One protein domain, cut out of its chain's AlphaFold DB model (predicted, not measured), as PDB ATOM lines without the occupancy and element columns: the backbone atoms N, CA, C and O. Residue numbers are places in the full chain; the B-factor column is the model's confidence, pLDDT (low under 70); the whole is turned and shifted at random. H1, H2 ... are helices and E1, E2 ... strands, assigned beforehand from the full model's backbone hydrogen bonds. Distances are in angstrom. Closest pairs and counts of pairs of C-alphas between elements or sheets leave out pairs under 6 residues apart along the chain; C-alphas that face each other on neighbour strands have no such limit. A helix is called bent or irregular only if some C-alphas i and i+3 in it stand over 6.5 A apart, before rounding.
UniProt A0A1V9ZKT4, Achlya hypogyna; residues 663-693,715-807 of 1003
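Overview. This is residues 663 to 693 and 715 to 807 of the 1003 residues of a protein of Achlya hypogyna (UniProt A0A1V9ZKT4). One antiparallel sheet of seven strands is folded back on itself into two leaves, E1 E7 E6 and E4 E3 E2, with the bent strand E5 as the hinge, and one long helix, H2, packs on E2 and E3 while also reaching E5 and E6. From the end of H2 a long stretch with no named element, residues 742 to 770, swings out in a wide loop before E5. The printed part has 124 residues with, in order, E1 E2 E3 H1 E4 H2 E5 E6 E7; the sheet's order is E1 E7 E6 E5 E4 E3 E2, and the class is mixed, helices and strands. The whole is compact, with a radius of gyration of the C-alphas of 15.1 A and spans of 48 by 36 by 28 A.

Arrangement. The sheet is strongly twisted, and E1, residues 663 to 669, is one edge strand. Its antiparallel neighbour is E7, residues 802 to 806, with N 668 and O 803 at 2.8 A. E7 and E6, residues 791 to 799, form a hairpin, with N 804 and O 797 at 2.8 A. E6 and E5, residues 771 to 778, form another, with N 794 and O 775 at 2.8 A; E5, E6 and E7 are a meander, each strand the antiparallel neighbour of the one before. E5 bends by 68 degrees at residue 774, and E6 by 57 degrees at residue 794. E5's other antiparallel neighbour is E4, residues 718 to 721, with N 776 and O 721 at 2.8 A. Then comes E3, residues 684 to 688, with N 685 and O 720 at 2.9 A. E2, residues 675 to 678, is the other edge strand and forms a hairpin with E3, with N 686 and O 677 at 2.8 A. H2, residues 725 to 741, is on the sheet; its closest C-alphas to E2 are those of Leu 732 and Val 676, 6.6 A, and to E6 those of Leu 735 and Leu 798, 7.5 A. H1, residues 690 to 693, is not on the sheet and is apart from H2. In H2 every O i to N i+4 pair is within hydrogen-bond range; H1 is too short for such a pair.

Along the chain. E1 begins at C-alpha 663, (17.942, -40.002, 0.879), and is 17.7 A long. H2 runs 24.3 A from C-alpha 725 at (44.442, -41.107, 9.550). E5 is 19.7 A long and E6 23.1 A. E7 ends at C-alpha 806, (23.300, -41.195, 2.497).

Size, cuts and confidence. The C-alphas of Gly 755 and Tyr 786 are the two farthest apart, 47.9 A. Residues 694 to 714 are not printed, and C-alphas 693 and 715 are 9.5 A apart across this cut. The links H2 to E5 and E5 to E6 are long, 29 and 12 residues. Mean pLDDT of the printed part is 81.0; residues under 70 include 743 to 751 and 780 to 790.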
ATOM      1  N   ARG A 663      18.003 -39.018   1.967       90.31
ATOM      2  CA  ARG A 663      17.942 -40.002   0.879       90.31
ATOM      3  C   ARG A 663      19.044 -41.043   1.048       90.31
ATOM      4  O   ARG A 663      20.232 -40.715   1.007       90.31
ATOM      5  N   LYS A 664      18.649 -42.303   1.229       89.44
ATOM      6  CA  LYS A 664      19.576 -43.435   1.337       89.44
ATOM      7  C   LYS A 664      20.002 -43.887  -0.056       89.44
ATOM      8  O   LYS A 664      19.154 -44.184  -0.895       89.44
ATOM      9  N   ARG A 665      21.313 -43.960  -0.306       87.44
ATOM     10  CA  ARG A 665      21.849 -44.462  -1.583       87.44
ATOM     11  C   ARG A 665      21.946 -45.976  -1.591       87.44
ATOM     12  O   ARG A 665      21.556 -46.615  -2.561       87.44
ATOM     13  N   TRP A 666      22.505 -46.527  -0.523       88.19
ATOM     14  CA  TRP A 666      22.677 -47.960  -0.339       88.19
ATOM     15  C   TRP A 666      22.881 -48.275   1.145       88.19
ATOM     16  O   TRP A 666      23.230 -47.403   1.942       88.19
ATOM     17  N   SER A 667      22.665 -49.537   1.506       88.19
ATOM     18  CA  SER A 667      22.966 -50.083   2.829       88.19
ATOM     19  C   SER A 667      23.621 -51.446   2.669       88.19
ATOM     20  O   SER A 667      23.141 -52.284   1.906       88.19
ATOM     21  N   LEU A 668      24.700 -51.664   3.409       89.06
ATOM     22  CA  LEU A 668      25.421 -52.921   3.501       89.06
ATOM     23  C   LEU A 668      25.099 -53.576   4.845       89.06
ATOM     24  O   LEU A 668      25.277 -52.960   5.893       89.06
ATOM     25  N   HIS A 669      24.625 -54.820   4.823       88.06
ATOM     26  CA  HIS A 669      24.421 -55.596   6.043       88.06
ATOM     27  C   HIS A 669      25.741 -56.237   6.475       88.06
ATOM     28  O   HIS A 669      26.383 -56.913   5.673       88.06
ATOM     29  N   LEU A 670      26.138 -56.007   7.724       87.62
ATOM     30  CA  LEU A 670      27.346 -56.583   8.304       87.62
ATOM     31  C   LEU A 670      27.052 -58.010   8.774       87.62
ATOM     32  O   LEU A 670      26.004 -58.286   9.357       87.62
ATOM     33  N   THR A 671      27.991 -58.914   8.522       87.06
ATOM     34  CA  THR A 671      27.974 -60.307   8.991       87.06
ATOM     35  C   THR A 671      29.267 -60.605   9.751       87.06
ATOM     36  O   THR A 671      30.272 -59.942   9.489       87.06
ATOM     37  N   PRO A 672      29.320 -61.649  10.603       84.88
ATOM     38  CA  PRO A 672      30.566 -62.067  11.263       84.88
ATOM     39  C   PRO A 672      31.721 -62.416  10.304       84.88
ATOM     40  O   PRO A 672      32.851 -62.606  10.733       84.88
ATOM     41  N   LYS A 673      31.443 -62.552   8.999       84.69
ATOM     42  CA  LYS A 673      32.427 -62.838   7.945       84.69
ATOM     43  C   LYS A 673      32.803 -61.610   7.110       84.69
ATOM     44  O   LYS A 673      33.629 -61.728   6.201       84.69
ATOM     45  N   THR A 674      32.182 -60.462   7.378       88.88
ATOM     46  CA  THR A 674      32.551 -59.187   6.756       88.88
ATOM     47  C   THR A 674      33.962 -58.835   7.207       88.88
ATOM     48  O   THR A 674      34.271 -58.945   8.389       88.88
ATOM     49  N   VAL A 675      34.833 -58.460   6.270       89.56
ATOM     50  CA  VAL A 675      36.222 -58.091   6.583       89.56
ATOM     51  C   VAL A 675      36.401 -56.597   6.385       89.56
ATOM     52  O   VAL A 675      35.953 -56.047   5.377       89.56
ATOM     53  N   VAL A 676      37.067 -55.959   7.343       91.19
ATOM     54  CA  VAL A 676      37.431 -54.545   7.294       91.19
ATOM     55  C   VAL A 676      38.947 -54.461   7.368       91.19
ATOM     56  O   VAL A 676      39.565 -55.076   8.233       91.19
ATOM     57  N   GLU A 677      39.557 -53.749   6.433       92.88
ATOM     58  CA  GLU A 677      41.013 -53.644   6.336       92.88
ATOM     59  C   GLU A 677      41.440 -52.252   5.866       92.88
ATOM     60  O   GLU A 677      40.635 -51.468   5.353       92.88
ATOM     61  N   TYR A 678      42.728 -51.950   6.020       90.50
ATOM     62  CA  TYR A 678      43.330 -50.751   5.451       90.50
ATOM     63  C   TYR A 678      43.204 -50.739   3.923       90.50
ATOM     64  O   TYR A 678      43.294 -51.773   3.257       90.50
ATOM     65  N   GLY A 679      42.959 -49.551   3.376       84.50
ATOM     66  CA  GLY A 679      42.879 -49.333   1.941       84.50
ATOM     67  C   GLY A 679      44.246 -49.228   1.278       84.50
ATOM     68  O   GLY A 679      45.288 -49.471   1.881       84.50
ATOM     69  N   ASP A 680      44.222 -48.869  -0.002       78.50
ATOM     70  CA  ASP A 680      45.435 -48.740  -0.815       78.50
ATOM     71  C   ASP A 680      46.261 -47.489  -0.454       78.50
ATOM     72  O   ASP A 680      47.440 -47.415  -0.790       78.50
ATOM     73  N   ASP A 681      45.657 -46.509   0.230       81.56
ATOM     74  CA  ASP A 681      46.319 -45.297   0.715       81.56
ATOM     75  C   ASP A 681      46.144 -45.109   2.235       81.56
ATOM     76  O   ASP A 681      45.274 -45.706   2.872       81.56
ATOM     77  N   ILE A 682      46.960 -44.235   2.832       85.00
ATOM     78  CA  ILE A 682      46.952 -43.985   4.282       85.00
ATOM     79  C   ILE A 682      45.657 -43.337   4.800       85.00
ATOM     80  O   ILE A 682      45.463 -43.257   6.004       85.00
ATOM     81  N   PHE A 683      44.748 -42.886   3.943       87.62
ATOM     82  CA  PHE A 683      43.485 -42.265   4.346       87.62
ATOM     83  C   PHE A 683      42.275 -43.156   4.053       87.62
ATOM     84  O   PHE A 683      41.149 -42.779   4.370       87.62
ATOM     85  N   THR A 684      42.476 -44.330   3.453       87.75
ATOM     86  CA  THR A 684      41.398 -45.200   2.988       87.75
ATOM     87  C   THR A 684      41.272 -46.470   3.812       87.75
ATOM     88  O   THR A 684      42.236 -46.978   4.383       87.75
ATOM     89  N   LEU A 685      40.052 -46.999   3.854       92.56
ATOM     90  CA  LEU A 685      39.728 -48.316   4.394       92.56
ATOM     91  C   LEU A 685      38.782 -49.057   3.441       92.56
ATOM     92  O   LEU A 685      38.042 -48.434   2.667       92.56
ATOM     93  N   ARG A 686      38.818 -50.389   3.484       89.94
ATOM     94  CA  ARG A 686      37.968 -51.267   2.674       89.94
ATOM     95  C   ARG A 686      37.022 -52.060   3.553       89.94
ATOM     96  O   ARG A 686      37.440 -52.648   4.543       89.94
ATOM     97  N   VAL A 687      35.762 -52.117   3.136       89.88
ATOM     98  CA  VAL A 687      34.741 -52.996   3.716       89.88
ATOM     99  C   VAL A 687      34.372 -54.040   2.670       89.88
ATOM    100  O   VAL A 687      33.872 -53.705   1.590       89.88
ATOM    101  N   ILE A 688      34.660 -55.303   2.975       88.56
ATOM    102  CA  ILE A 688      34.543 -56.441   2.061       88.56
ATOM    103  C   ILE A 688      33.385 -57.337   2.532       88.56
ATOM    104  O   ILE A 688      33.523 -58.020   3.553       88.56
ATOM    105  N   PRO A 689      32.251 -57.363   1.800       83.94
ATOM    106  CA  PRO A 689      31.133 -58.263   2.084       83.94
ATOM    107  C   PRO A 689      31.520 -59.738   1.890       83.94
ATOM    108  O   PRO A 689      32.389 -60.052   1.077       83.94
ATOM    109  N   GLU A 690      30.827 -60.657   2.570       76.75
ATOM    110  CA  GLU A 690      31.045 -62.113   2.441       76.75
ATOM    111  C   GLU A 690      30.976 -62.595   0.978       76.75
ATOM    112  O   GLU A 690      31.872 -63.301   0.510       76.75
ATOM    113  N   ASP A 691      29.967 -62.137   0.236       66.19
ATOM    114  CA  ASP A 691      29.705 -62.555  -1.147       66.19
ATOM    115  C   ASP A 691      30.741 -62.017  -2.158       66.19
ATOM    116  O   ASP A 691      30.839 -62.522  -3.278       66.19
ATOM    117  N   ALA A 692      31.550 -61.017  -1.781       61.25
ATOM    118  CA  ALA A 692      32.548 -60.410  -2.669       61.25
ATOM    119  C   ALA A 692      33.796 -61.291  -2.867       61.25
ATOM    120  O   ALA A 692      34.554 -61.083  -3.815       61.25
ATOM    121  N   LYS A 693      34.013 -62.297  -2.004       53.50
ATOM    122  CA  LYS A 693      35.186 -63.190  -2.060       53.50
ATOM    123  C   LYS A 693      35.093 -64.294  -3.127       53.50
ATOM    124  O   LYS A 693      36.055 -65.033  -3.300       53.50
ATOM    125  N   ASN A 715      26.867 -56.197  -3.403       56.72
ATOM    126  CA  ASN A 715      27.885 -57.249  -3.230       56.72
ATOM    127  C   ASN A 715      29.319 -56.786  -3.573       56.72
ATOM    128  O   ASN A 715      30.220 -57.609  -3.709       56.72
ATOM    129  N   SER A 716      29.553 -55.480  -3.743       70.19
ATOM    130  CA  SER A 716      30.855 -54.922  -4.129       70.19
ATOM    131  C   SER A 716      31.658 -54.394  -2.934       70.19
ATOM    132  O   SER A 716      31.094 -53.920  -1.946       70.19
ATOM    133  N   ILE A 717      32.992 -54.461  -3.037       81.62
ATOM    134  CA  ILE A 717      33.930 -53.902  -2.051       81.62
ATOM    135  C   ILE A 717      33.725 -52.388  -1.966       81.62
ATOM    136  O   ILE A 717      33.813 -51.690  -2.978       81.62
ATOM    137  N   GLN A 718      33.489 -51.881  -0.757       86.94
ATOM    138  CA  GLN A 718      33.353 -50.447  -0.516       86.94
ATOM    139  C   GLN A 718      34.697 -49.867  -0.084       86.94
ATOM    140  O   GLN A 718      35.300 -50.351   0.870       86.94
ATOM    141  N   VAL A 719      35.154 -48.824  -0.780       87.25
ATOM    142  CA  VAL A 719      36.371 -48.075  -0.434       87.25
ATOM    143  C   VAL A 719      35.959 -46.709   0.098       87.25
ATOM    144  O   VAL A 719      35.363 -45.914  -0.638       87.25
ATOM    145  N   LEU A 720      36.270 -46.453   1.367       89.81
ATOM    146  CA  LEU A 720      35.957 -45.205   2.059       89.81
ATOM    147  C   LEU A 720      37.245 -44.432   2.312       89.81
ATOM    148  O   LEU A 720      38.249 -45.033   2.685       89.81
ATOM    149  N   LYS A 721      37.212 -43.112   2.128       89.38
ATOM    150  CA  LYS A 721      38.338 -42.206   2.376       89.38
ATOM    151  C   LYS A 721      38.007 -41.246   3.515       89.38
ATOM    152  O   LYS A 721      37.038 -40.495   3.420       89.38
ATOM    153  N   ALA A 722      38.802 -41.254   4.574       91.00
ATOM    154  CA  ALA A 722      38.697 -40.307   5.676       91.00
ATOM    155  C   ALA A 722      39.502 -39.028   5.394       91.00
ATOM    156  O   ALA A 722      40.388 -39.009   4.539       91.00
ATOM    157  N   ALA A 723      39.194 -37.954   6.122       89.88
ATOM    158  CA  ALA A 723      39.950 -36.703   6.052       89.88
ATOM    159  C   ALA A 723      41.304 -36.784   6.785       89.88
ATOM    160  O   ALA A 723      42.241 -36.080   6.422       89.88
ATOM    161  N   THR A 724      41.407 -37.651   7.797       92.81
ATOM    162  CA  THR A 724      42.609 -37.866   8.611       92.81
ATOM    163  C   THR A 724      42.845 -39.360   8.831       92.81
ATOM    164  O   THR A 724      41.920 -40.170   8.709       92.81
ATOM    165  N   THR A 725      44.085 -39.733   9.153       92.69
ATOM    166  CA  THR A 725      44.442 -41.107   9.550       92.69
ATOM    167  C   THR A 725      43.698 -41.529  10.811       92.69
ATOM    168  O   THR A 725      43.190 -42.643  10.860       92.69
ATOM    169  N   ASP A 726      43.541 -40.612  11.769       93.75
ATOM    170  CA  ASP A 726      42.845 -40.870  13.033       93.75
ATOM    171  C   ASP A 726      41.370 -41.200  12.786       93.75
ATOM    172  O   ASP A 726      40.868 -42.213  13.263       93.75
ATOM    173  N   LEU A 727      40.684 -40.422  11.937       92.25
ATOM    174  CA  LEU A 727      39.290 -40.688  11.585       92.25
ATOM    175  C   LEU A 727      39.137 -42.031  10.853       92.25
ATOM    176  O   LEU A 727      38.167 -42.748  11.090       92.25
ATOM    177  N   ARG A 728      40.078 -42.391   9.967       94.56
ATOM    178  CA  ARG A 728      40.095 -43.713   9.314       94.56
ATOM    179  C   ARG A 728      40.212 -44.823  10.360       94.56
ATOM    180  O   ARG A 728      39.451 -45.786  10.283       94.56
ATOM    181  N   ASP A 729      41.137 -44.687  11.305       94.19
ATOM    182  CA  ASP A 729      41.391 -45.690  12.343       94.19
ATOM    183  C   ASP A 729      40.191 -45.845  13.281       94.19
ATOM    184  O   ASP A 729      39.750 -46.968  13.518       94.19
ATOM    185  N   GLU A 730      39.563 -44.740  13.690       95.19
ATOM    186  CA  GLU A 730      38.317 -44.772  14.463       95.19
ATOM    187  C   GLU A 730      37.172 -45.487  13.725       95.19
ATOM    188  O   GLU A 730      36.336 -46.146  14.344       95.19
ATOM    189  N   TRP A 731      37.063 -45.317  12.402       95.50
ATOM    190  CA  TRP A 731      36.049 -46.007  11.599       95.50
ATOM    191  C   TRP A 731      36.343 -47.493  11.439       95.50
ATOM    192  O   TRP A 731      35.411 -48.296  11.463       95.50
ATOM    193  N   LEU A 732      37.616 -47.854  11.279       93.75
ATOM    194  CA  LEU A 732      38.058 -49.241  11.200       93.75
ATOM    195  C   LEU A 732      37.758 -49.966  12.518       93.75
ATOM    196  O   LEU A 732      37.136 -51.028  12.493       93.75
ATOM    197  N   GLU A 733      38.102 -49.354  13.653       94.50
ATOM    198  CA  GLU A 733      37.810 -49.880  14.990       94.50
ATOM    199  C   GLU A 733      36.299 -50.014  15.226       94.50
ATOM    200  O   GLU A 733      35.832 -51.082  15.613       94.50
ATOM    201  N   ALA A 734      35.509 -48.981  14.914       92.69
ATOM    202  CA  ALA A 734      34.060 -49.021  15.109       92.69
ATOM    203  C   ALA A 734      33.365 -50.095  14.256       92.69
ATOM    204  O   ALA A 734      32.421 -50.739  14.718       92.69
ATOM    205  N   LEU A 735      33.813 -50.296  13.012       93.31
ATOM    206  CA  LEU A 735      33.294 -51.352  12.146       93.31
ATOM    207  C   LEU A 735      33.690 -52.744  12.650       93.31
ATOM    208  O   LEU A 735      32.850 -53.643  12.631       93.31
ATOM    209  N   GLN A 736      34.933 -52.921  13.104       92.56
ATOM    210  CA  GLN A 736      35.401 -54.187  13.668       92.56
ATOM    211  C   GLN A 736      34.613 -54.545  14.932       92.56
ATOM    212  O   GLN A 736      34.077 -55.643  15.032       92.56
ATOM    213  N   ASP A 737      34.445 -53.586  15.840       90.56
ATOM    214  CA  ASP A 737      33.685 -53.744  17.080       90.56
ATOM    215  C   ASP A 737      32.197 -54.046  16.805       90.56
ATOM    216  O   ASP A 737      31.590 -54.905  17.449       90.56
ATOM    217  N   ALA A 738      31.598 -53.415  15.785       88.69
ATOM    218  CA  ALA A 738      30.250 -53.762  15.330       88.69
ATOM    219  C   ALA A 738      30.170 -55.212  14.818       88.69
ATOM    220  O   ALA A 738      29.246 -55.931  15.193       88.69
ATOM    221  N   ILE A 739      31.139 -55.663  14.011       89.38
ATOM    222  CA  ILE A 739      31.199 -57.037  13.481       89.38
ATOM    223  C   ILE A 739      31.385 -58.062  14.604       89.38
ATOM    224  O   ILE A 739      30.702 -59.088  14.612       89.38
ATOM    225  N   ASP A 740      32.250 -57.772  15.575       88.31
ATOM    226  CA  ASP A 740      32.514 -58.651  16.715       88.31
ATOM    227  C   ASP A 740      31.247 -58.830  17.572       88.31
ATOM    228  O   ASP A 740      30.906 -59.951  17.976       88.31
ATOM    229  N   ARG A 741      30.468 -57.753  17.762       85.00
ATOM    230  CA  ARG A 741      29.184 -57.775  18.488       85.00
ATOM    231  C   ARG A 741      28.072 -58.573  17.806       85.00
ATOM    232  O   ARG A 741      27.150 -59.017  18.494       85.00
ATOM    233  N   LEU A 742      28.161 -58.847  16.500       81.31
ATOM    234  CA  LEU A 742      27.171 -59.666  15.775       81.31
ATOM    235  C   LEU A 742      27.096 -61.118  16.271       81.31
ATOM    236  O   LEU A 742      26.128 -61.820  15.975       81.31
ATOM    237  N   SER A 743      28.100 -61.574  17.022       66.25
ATOM    238  CA  SER A 743      28.135 -62.904  17.640       66.25
ATOM    239  C   SER A 743      27.254 -63.027  18.897       66.25
ATOM    240  O   SER A 743      26.894 -64.140  19.287       66.25
ATOM    241  N   SER A 744      26.828 -61.905  19.492       59.47
ATOM    242  CA  SER A 744      25.898 -61.850  20.624       59.47
ATOM    243  C   SER A 744      24.552 -61.270  20.185       59.47
ATOM    244  O   SER A 744      24.421 -60.083  19.910       59.47
ATOM    245  N   SER A 745      23.525 -62.116  20.110       50.19
ATOM    246  CA  SER A 745      22.164 -61.701  19.750       50.19
ATOM    247  C   SER A 745      21.619 -60.657  20.738       50.19
ATOM    248  O   SER A 745      21.354 -60.995  21.893       50.19
ATOM    249  N   SER A 746      21.321 -59.444  20.267       49.31
ATOM    250  CA  SER A 746      20.350 -58.560  20.921       49.31
ATOM    251  C   SER A 746      19.448 -57.865  19.898       49.31
ATOM    252  O   SER A 746      19.851 -57.566  18.774       49.31
ATOM    253  N   ARG A 747      18.178 -57.696  20.278       48.75
ATOM    254  CA  ARG A 747      17.080 -57.185  19.444       48.75
ATOM    255  C   ARG A 747      17.299 -55.727  19.025       48.75
ATOM    256  O   ARG A 747      17.824 -54.922  19.783       48.75
ATOM    257  N   ARG A 748      16.800 -55.407  17.827       50.75
ATOM    258  CA  ARG A 748      16.821 -54.077  17.198       50.75
ATOM    259  C   ARG A 748      15.876 -53.089  17.890       50.75
ATOM    260  O   ARG A 748      14.743 -53.449  18.194       50.75
ATOM    261  N   HIS A 749      16.300 -51.829  17.975       53.28
ATOM    262  CA  HIS A 749      15.406 -50.671  18.008       53.28
ATOM    263  C   HIS A 749      15.418 -50.034  16.614       53.28
ATOM    264  O   HIS A 749      16.413 -49.443  16.214       53.28
ATOM    265  N   THR A 750      14.343 -50.200  15.846       58.94
ATOM    266  CA  THR A 750      14.070 -49.357  14.673       58.94
ATOM    267  C   THR A 750      13.040 -48.323  15.094       58.94
ATOM    268  O   THR A 750      12.028 -48.713  15.676       58.94
ATOM    269  N   SER A 751      13.287 -47.042  14.820       68.38
ATOM    270  CA  SER A 751      12.313 -45.979  15.079       68.38
ATOM    271  C   SER A 751      11.028 -46.257  14.299       68.38
ATOM    272  O   SER A 751      11.090 -46.535  13.099       68.38
ATOM    273  N   ASP A 752       9.876 -46.195  14.961       74.50
ATOM    274  CA  ASP A 752       8.581 -46.294  14.286       74.50
ATOM    275  C   ASP A 752       8.266 -44.952  13.597       74.50
ATOM    276  O   ASP A 752       8.544 -43.887  14.150       74.50
ATOM    277  N   ILE A 753       7.750 -44.989  12.367       78.38
ATOM    278  CA  ILE A 753       7.520 -43.808  11.509       78.38
ATOM    279  C   ILE A 753       6.015 -43.629  11.219       78.38
ATOM    280  O   ILE A 753       5.603 -43.053  10.209       78.38
ATOM    281  N   ALA A 754       5.149 -44.162  12.083       74.69
ATOM    282  CA  ALA A 754       3.706 -44.083  11.893       74.69
ATOM    283  C   ALA A 754       3.193 -42.631  11.793       74.69
ATOM    284  O   ALA A 754       3.451 -41.782  12.648       74.69
ATOM    285  N   GLY A 755       2.399 -42.358  10.754       68.75
ATOM    286  CA  GLY A 755       1.741 -41.062  10.546       68.75
ATOM    287  C   GLY A 755       2.601 -39.986   9.874       68.75
ATOM    288  O   GLY A 755       2.146 -38.852   9.744       68.75
ATOM    289  N   MET A 756       3.818 -40.313   9.436       79.81
ATOM    290  CA  MET A 756       4.705 -39.394   8.720       79.81
ATOM    291  C   MET A 756       4.686 -39.661   7.208       79.81
ATOM    292  O   MET A 756       4.972 -40.771   6.763       79.81
ATOM    293  N   ASP A 757       4.397 -38.631   6.413       75.00
ATOM    294  CA  ASP A 757       4.435 -38.704   4.949       75.00
ATOM    295  C   ASP A 757       5.842 -38.309   4.454       75.00
ATOM    296  O   ASP A 757       6.218 -37.136   4.462       75.00
ATOM    297  N   LEU A 758       6.651 -39.301   4.065       79.50
ATOM    298  CA  LEU A 758       8.034 -39.094   3.621       79.50
ATOM    299  C   LEU A 758       8.117 -38.814   2.108       79.50
ATOM    300  O   LEU A 758       7.483 -39.526   1.322       79.50
ATOM    301  N   PRO A 759       8.963 -37.865   1.660       79.00
ATOM    302  CA  PRO A 759       9.312 -37.733   0.249       79.00
ATOM    303  C   PRO A 759       9.880 -39.039  -0.323       79.00
ATOM    304  O   PRO A 759      10.607 -39.774   0.357       79.00
ATOM    305  N   GLN A 760       9.586 -39.326  -1.594       78.69
ATOM    306  CA  GLN A 760       9.940 -40.600  -2.224       78.69
ATOM    307  C   GLN A 760      11.449 -40.896  -2.132       78.69
ATOM    308  O   GLN A 760      12.290 -40.133  -2.609       78.69
ATOM    309  N   GLY A 761      11.792 -42.047  -1.546       78.81
ATOM    310  CA  GLY A 761      13.176 -42.515  -1.409       78.81
ATOM    311  C   GLY A 761      13.956 -41.922  -0.229       78.81
ATOM    312  O   GLY A 761      15.157 -42.176  -0.118       78.81
ATOM    313  N   THR A 762      13.310 -41.151   0.648       87.50
ATOM    314  CA  THR A 762      13.917 -40.640   1.888       87.50
ATOM    315  C   THR A 762      13.559 -41.496   3.108       87.50
ATOM    316  O   THR A 762      12.595 -42.258   3.078       87.50
ATOM    317  N   THR A 763      14.373 -41.426   4.164       87.88
ATOM    318  CA  THR A 763      14.234 -42.216   5.399       87.88
ATOM    319  C   THR A 763      14.821 -41.475   6.609       87.88
ATOM    320  O   THR A 763      15.622 -40.548   6.449       87.88
ATOM    321  N   VAL A 764      14.422 -41.894   7.814       88.00
ATOM    322  CA  VAL A 764      14.889 -41.390   9.125       88.00
ATOM    323  C   VAL A 764      15.596 -42.470   9.960       88.00
ATOM    324  O   VAL A 764      15.883 -42.279  11.137       88.00
ATOM    325  N   ASP A 765      15.885 -43.626   9.368       86.44
ATOM    326  CA  ASP A 765      16.403 -44.814  10.058       86.44
ATOM    327  C   ASP A 765      17.899 -44.757  10.412       86.44
ATOM    328  O   ASP A 765      18.527 -45.788  10.621       86.44
ATOM    329  N   TYR A 766      18.469 -43.556  10.482       88.44
ATOM    330  CA  TYR A 766      19.846 -43.306  10.903       88.44
ATOM    331  C   TYR A 766      19.968 -42.949  12.395       88.44
ATOM    332  O   TYR A 766      21.082 -42.769  12.884       88.44
ATOM    333  N   PHE A 767      18.853 -42.780  13.114       89.38
ATOM    334  CA  PHE A 767      18.869 -42.540  14.559       89.38
ATOM    335  C   PHE A 767      19.297 -43.791  15.334       89.38
ATOM    336  O   PHE A 767      19.070 -44.917  14.894       89.38
ATOM    337  N   GLY A 768      19.917 -43.605  16.498       85.88
ATOM    338  CA  GLY A 768      20.561 -44.698  17.230       85.88
ATOM    339  C   GLY A 768      21.800 -45.244  16.511       85.88
ATOM    340  O   GLY A 768      22.096 -46.435  16.601       85.88
ATOM    341  N   ALA A 769      22.501 -44.404  15.749       89.69
ATOM    342  CA  ALA A 769      23.757 -44.781  15.116       89.69
ATOM    343  C   ALA A 769      24.867 -45.003  16.152       89.69
ATOM    344  O   ALA A 769      25.026 -44.224  17.094       89.69
ATOM    345  N   THR A 770      25.703 -46.008  15.919       90.50
ATOM    346  CA  THR A 770      26.916 -46.286  16.697       90.50
ATOM    347  C   THR A 770      28.026 -45.296  16.328       90.50
ATOM    348  O   THR A 770      28.685 -44.742  17.203       90.50
ATOM    349  N   LYS A 771      28.199 -45.003  15.028       92.62
ATOM    350  CA  LYS A 771      29.145 -43.992  14.517       92.62
ATOM    351  C   LYS A 771      28.587 -43.313  13.265       92.62
ATOM    352  O   LYS A 771      27.982 -43.975  12.424       92.62
ATOM    353  N   THR A 772      28.800 -42.003  13.118       93.88
ATOM    354  CA  THR A 772      28.479 -41.272  11.879       93.88
ATOM    355  C   THR A 772      29.557 -40.248  11.552       93.88
ATOM    356  O   THR A 772      30.180 -39.702  12.460       93.88
ATOM    357  N   SER A 773      29.791 -39.986  10.265       93.00
ATOM    358  CA  SER A 773      30.672 -38.911   9.795       93.00
ATOM    359  C   SER A 773      30.517 -38.695   8.289       93.00
ATOM    360  O   SER A 773      29.912 -39.501   7.576       93.00
ATOM    361  N   LEU A 774      31.094 -37.602   7.792       92.62
ATOM    362  CA  LEU A 774      31.328 -37.416   6.365       92.62
ATOM    363  C   LEU A 774      32.595 -38.182   5.960       92.62
ATOM    364  O   LEU A 774      33.629 -38.046   6.613       92.62
ATOM    365  N   LEU A 775      32.515 -38.992   4.903       91.12
ATOM    366  CA  LEU A 775      33.648 -39.708   4.305       91.12
ATOM    367  C   LEU A 775      33.587 -39.596   2.778       91.12
ATOM    368  O   LEU A 775      32.514 -39.467   2.187       91.12
ATOM    369  N   GLY A 776      34.737 -39.685   2.118       87.31
ATOM    370  CA  GLY A 776      34.822 -39.809   0.669       87.31
ATOM    371  C   GLY A 776      34.398 -41.205   0.216       87.31
ATOM    372  O   GLY A 776      35.059 -42.192   0.529       87.31
ATOM    373  N   ALA A 777      33.325 -41.293  -0.565       82.94
ATOM    374  CA  ALA A 777      32.895 -42.508  -1.245       82.94
ATOM    375  C   ALA A 777      33.495 -42.560  -2.656       82.94
ATOM    376  O   ALA A 777      33.350 -41.606  -3.430       82.94
ATOM    377  N   LYS A 778      34.150 -43.669  -3.017       77.00
ATOM    378  CA  LYS A 778      34.718 -43.847  -4.361       77.00
ATOM    379  C   LYS A 778      33.606 -43.865  -5.419       77.00
ATOM    380  O   LYS A 778      32.636 -44.610  -5.303       77.00
ATOM    381  N   THR A 779      33.739 -43.045  -6.459       71.25
ATOM    382  CA  THR A 779      32.758 -42.946  -7.550       71.25
ATOM    383  C   THR A 779      33.116 -43.868  -8.718       71.25
ATOM    384  O   THR A 779      34.286 -44.156  -8.964       71.25
ATOM    385  N   HIS A 780      32.116 -44.272  -9.511       61.69
ATOM    386  CA  HIS A 780      32.315 -45.056 -10.742       61.69
ATOM    387  C   HIS A 780      33.156 -44.337 -11.815       61.69
ATOM    388  O   HIS A 780      33.601 -44.969 -12.770       61.69
ATOM    389  N   LYS A 781      33.367 -43.020 -11.682       51.59
ATOM    390  CA  LYS A 781      34.164 -42.212 -12.617       51.59
ATOM    391  C   LYS A 781      35.665 -42.228 -12.300       51.59
ATOM    392  O   LYS A 781      36.449 -41.787 -13.134       51.59
ATOM    393  N   ALA A 782      36.075 -42.760 -11.147       54.09
ATOM    394  CA  ALA A 782      37.477 -42.844 -10.748       54.09
ATOM    395  C   ALA A 782      38.229 -43.910 -11.570       54.09
ATOM    396  O   ALA A 782      38.216 -45.091 -11.220       54.09
ATOM    397  N   LYS A 783      38.875 -43.503 -12.671       47.12
ATOM    398  CA  LYS A 783      39.694 -44.399 -13.511       47.12
ATOM    399  C   LYS A 783      41.145 -44.542 -13.024       47.12
ATOM    400  O   LYS A 783      41.782 -45.534 -13.364       47.12
ATOM    401  N   THR A 784      41.652 -43.616 -12.206       50.47
ATOM    402  CA  THR A 784      43.034 -43.600 -11.680       50.47
ATOM    403  C   THR A 784      43.097 -43.004 -10.267       50.47
ATOM    404  O   THR A 784      42.185 -42.313  -9.819       50.47
ATOM    405  N   TRP A 785      44.170 -43.313  -9.531       46.75
ATOM    406  CA  TRP A 785      44.325 -43.014  -8.098       46.75
ATOM    407  C   TRP A 785      44.709 -41.561  -7.751       46.75
ATOM    408  O   TRP A 785      44.553 -41.173  -6.598       46.75
ATOM    409  N   TYR A 786      45.166 -40.746  -8.715       44.94
ATOM    410  CA  TYR A 786      45.667 -39.376  -8.464       44.94
ATOM    411  C   TYR A 786      44.721 -38.257  -8.909       44.94
ATOM    412  O   TYR A 786      45.086 -37.089  -8.828       44.94
ATOM    413  N   GLU A 787      43.487 -38.553  -9.315       46.75
ATOM    414  CA  GLU A 787      42.523 -37.492  -9.614       46.75
ATOM    415  C   GLU A 787      41.624 -37.217  -8.402       46.75
ATOM    416  O   GLU A 787      40.829 -38.061  -7.982       46.75
ATOM    417  N   GLY A 788      41.685 -35.987  -7.874       48.19
ATOM    418  CA  GLY A 788      40.762 -35.477  -6.847       48.19
ATOM    419  C   GLY A 788      39.276 -35.538  -7.241       48.19
ATOM    420  O   GLY A 788      38.411 -35.318  -6.403       48.19
ATOM    421  N   GLN A 789      38.968 -35.899  -8.491       53.28
ATOM    422  CA  GLN A 789      37.620 -36.091  -9.036       53.28
ATOM    423  C   GLN A 789      37.033 -37.501  -8.789       53.28
ATOM    424  O   GLN A 789      35.894 -37.769  -9.171       53.28
ATOM    425  N   GLY A 790      37.784 -38.419  -8.160       66.44
ATOM    426  CA  GLY A 790      37.370 -39.817  -7.978       66.44
ATOM    427  C   GLY A 790      36.501 -40.120  -6.749       66.44
ATOM    428  O   GLY A 790      35.820 -41.149  -6.731       66.44
ATOM    429  N   PHE A 791      36.484 -39.251  -5.737       74.06
ATOM    430  CA  PHE A 791      35.746 -39.454  -4.485       74.06
ATOM    431  C   PHE A 791      34.695 -38.362  -4.296       74.06
ATOM    432  O   PHE A 791      34.965 -37.190  -4.531       74.06
ATOM    433  N   ALA A 792      33.504 -38.746  -3.845       82.12
ATOM    434  CA  ALA A 792      32.455 -37.811  -3.456       82.12
ATOM    435  C   ALA A 792      32.258 -37.878  -1.942       82.12
ATOM    436  O   ALA A 792      32.026 -38.962  -1.409       82.12
ATOM    437  N   THR A 793      32.318 -36.738  -1.257       88.38
ATOM    438  CA  THR A 793      31.991 -36.664   0.171       88.38
ATOM    439  C   THR A 793      30.527 -37.039   0.380       88.38
ATOM    440  O   THR A 793      29.637 -36.492  -0.273       88.38
ATOM    441  N   ARG A 794      30.283 -38.005   1.261       91.06
ATOM    442  CA  ARG A 794      28.959 -38.532   1.595       91.06
ATOM    443  C   ARG A 794      28.841 -38.758   3.087       91.06
ATOM    444  O   ARG A 794      29.846 -38.901   3.781       91.06
ATOM    445  N   TRP A 795      27.605 -38.808   3.566       94.50
ATOM    446  CA  TRP A 795      27.327 -39.085   4.965       94.50
ATOM    447  C   TRP A 795      27.167 -40.587   5.191       94.50
ATOM    448  O   TRP A 795      26.369 -41.248   4.521       94.50
ATOM    449  N   PHE A 796      27.956 -41.126   6.114       94.12
ATOM    450  CA  PHE A 796      27.951 -42.536   6.472       94.12
ATOM    451  C   PHE A 796      27.416 -42.726   7.878       94.12
ATOM    452  O   PHE A 796      27.737 -41.966   8.793       94.12
ATOM    453  N   VAL A 797      26.622 -43.779   8.034       94.06
ATOM    454  CA  VAL A 797      25.972 -44.138   9.289       94.06
ATOM    455  C   VAL A 797      26.213 -45.615   9.544       94.06
ATOM    456  O   VAL A 797      25.839 -46.468   8.734       94.06
ATOM    457  N   LEU A 798      26.851 -45.900  10.669       92.44
ATOM    458  CA  LEU A 798      27.072 -47.241  11.173       92.44
ATOM    459  C   LEU A 798      26.072 -47.529  12.288       92.44
ATOM    460  O   LEU A 798      26.050 -46.831  13.298       92.44
ATOM    461  N   HIS A 799      25.299 -48.591  12.108       90.25
ATOM    462  CA  HIS A 799      24.587 -49.273  13.184       90.25
ATOM    463  C   HIS A 799      25.277 -50.600  13.481       90.25
ATOM    464  O   HIS A 799      26.065 -51.092  12.673       90.25
ATOM    465  N   ASP A 800      24.867 -51.249  14.566       83.81
ATOM    466  CA  ASP A 800      25.416 -52.537  15.000       83.81
ATOM    467  C   ASP A 800      25.396 -53.626  13.916       83.81
ATOM    468  O   ASP A 800      26.218 -54.532  13.933       83.81
ATOM    469  N   THR A 801      24.467 -53.551  12.955       84.19
ATOM    470  CA  THR A 801      24.306 -54.583  11.916       84.19
ATOM    471  C   THR A 801      24.369 -54.069  10.484       84.19
ATOM    472  O   THR A 801      24.228 -54.851   9.540       84.19
ATOM    473  N   THR A 802      24.538 -52.766  10.277       89.44
ATOM    474  CA  THR A 802      24.455 -52.179   8.934       89.44
ATOM    475  C   THR A 802      25.334 -50.951   8.797       89.44
ATOM    476  O   THR A 802      25.287 -50.062   9.645       89.44
ATOM    477  N   LEU A 803      26.026 -50.851   7.668       92.69
ATOM    478  CA  LEU A 803      26.696 -49.643   7.204       92.69
ATOM    479  C   LEU A 803      25.870 -49.022   6.071       92.69
ATOM    480  O   LEU A 803      25.726 -49.621   5.007       92.69
ATOM    481  N   SER A 804      25.321 -47.830   6.287       92.31
ATOM    482  CA  SER A 804      24.505 -47.107   5.305       92.31
ATOM    483  C   SER A 804      25.213 -45.863   4.780       92.31
ATOM    484  O   SER A 804      25.907 -45.170   5.526       92.31
ATOM    485  N   CYS A 805      24.987 -45.555   3.502       91.88
ATOM    486  CA  CYS A 805      25.445 -44.327   2.862       91.88
ATOM    487  C   CYS A 805      24.256 -43.472   2.421       91.88
ATOM    488  O   CYS A 805      23.339 -43.944   1.737       91.88
ATOM    489  N   TYR A 806      24.316 -42.196   2.775       92.38
ATOM    490  CA  TYR A 806      23.300 -41.195   2.497       92.38
ATOM    491  C   TYR A 806      23.837 -40.099   1.588       92.38
ATOM    492  O   TYR A 806      25.043 -39.842   1.514       92.38
ATOM    493  N   GLU A 807      22.924 -39.451   0.869       87.44
ATOM    494  CA  GLU A 807      23.288 -38.350  -0.020       87.44
ATOM    495  C   GLU A 807      23.808 -37.136   0.745       87.44
ATOM    496  O   GLU A 807      24.841 -36.606   0.337       87.44
TER     497      GLU A 807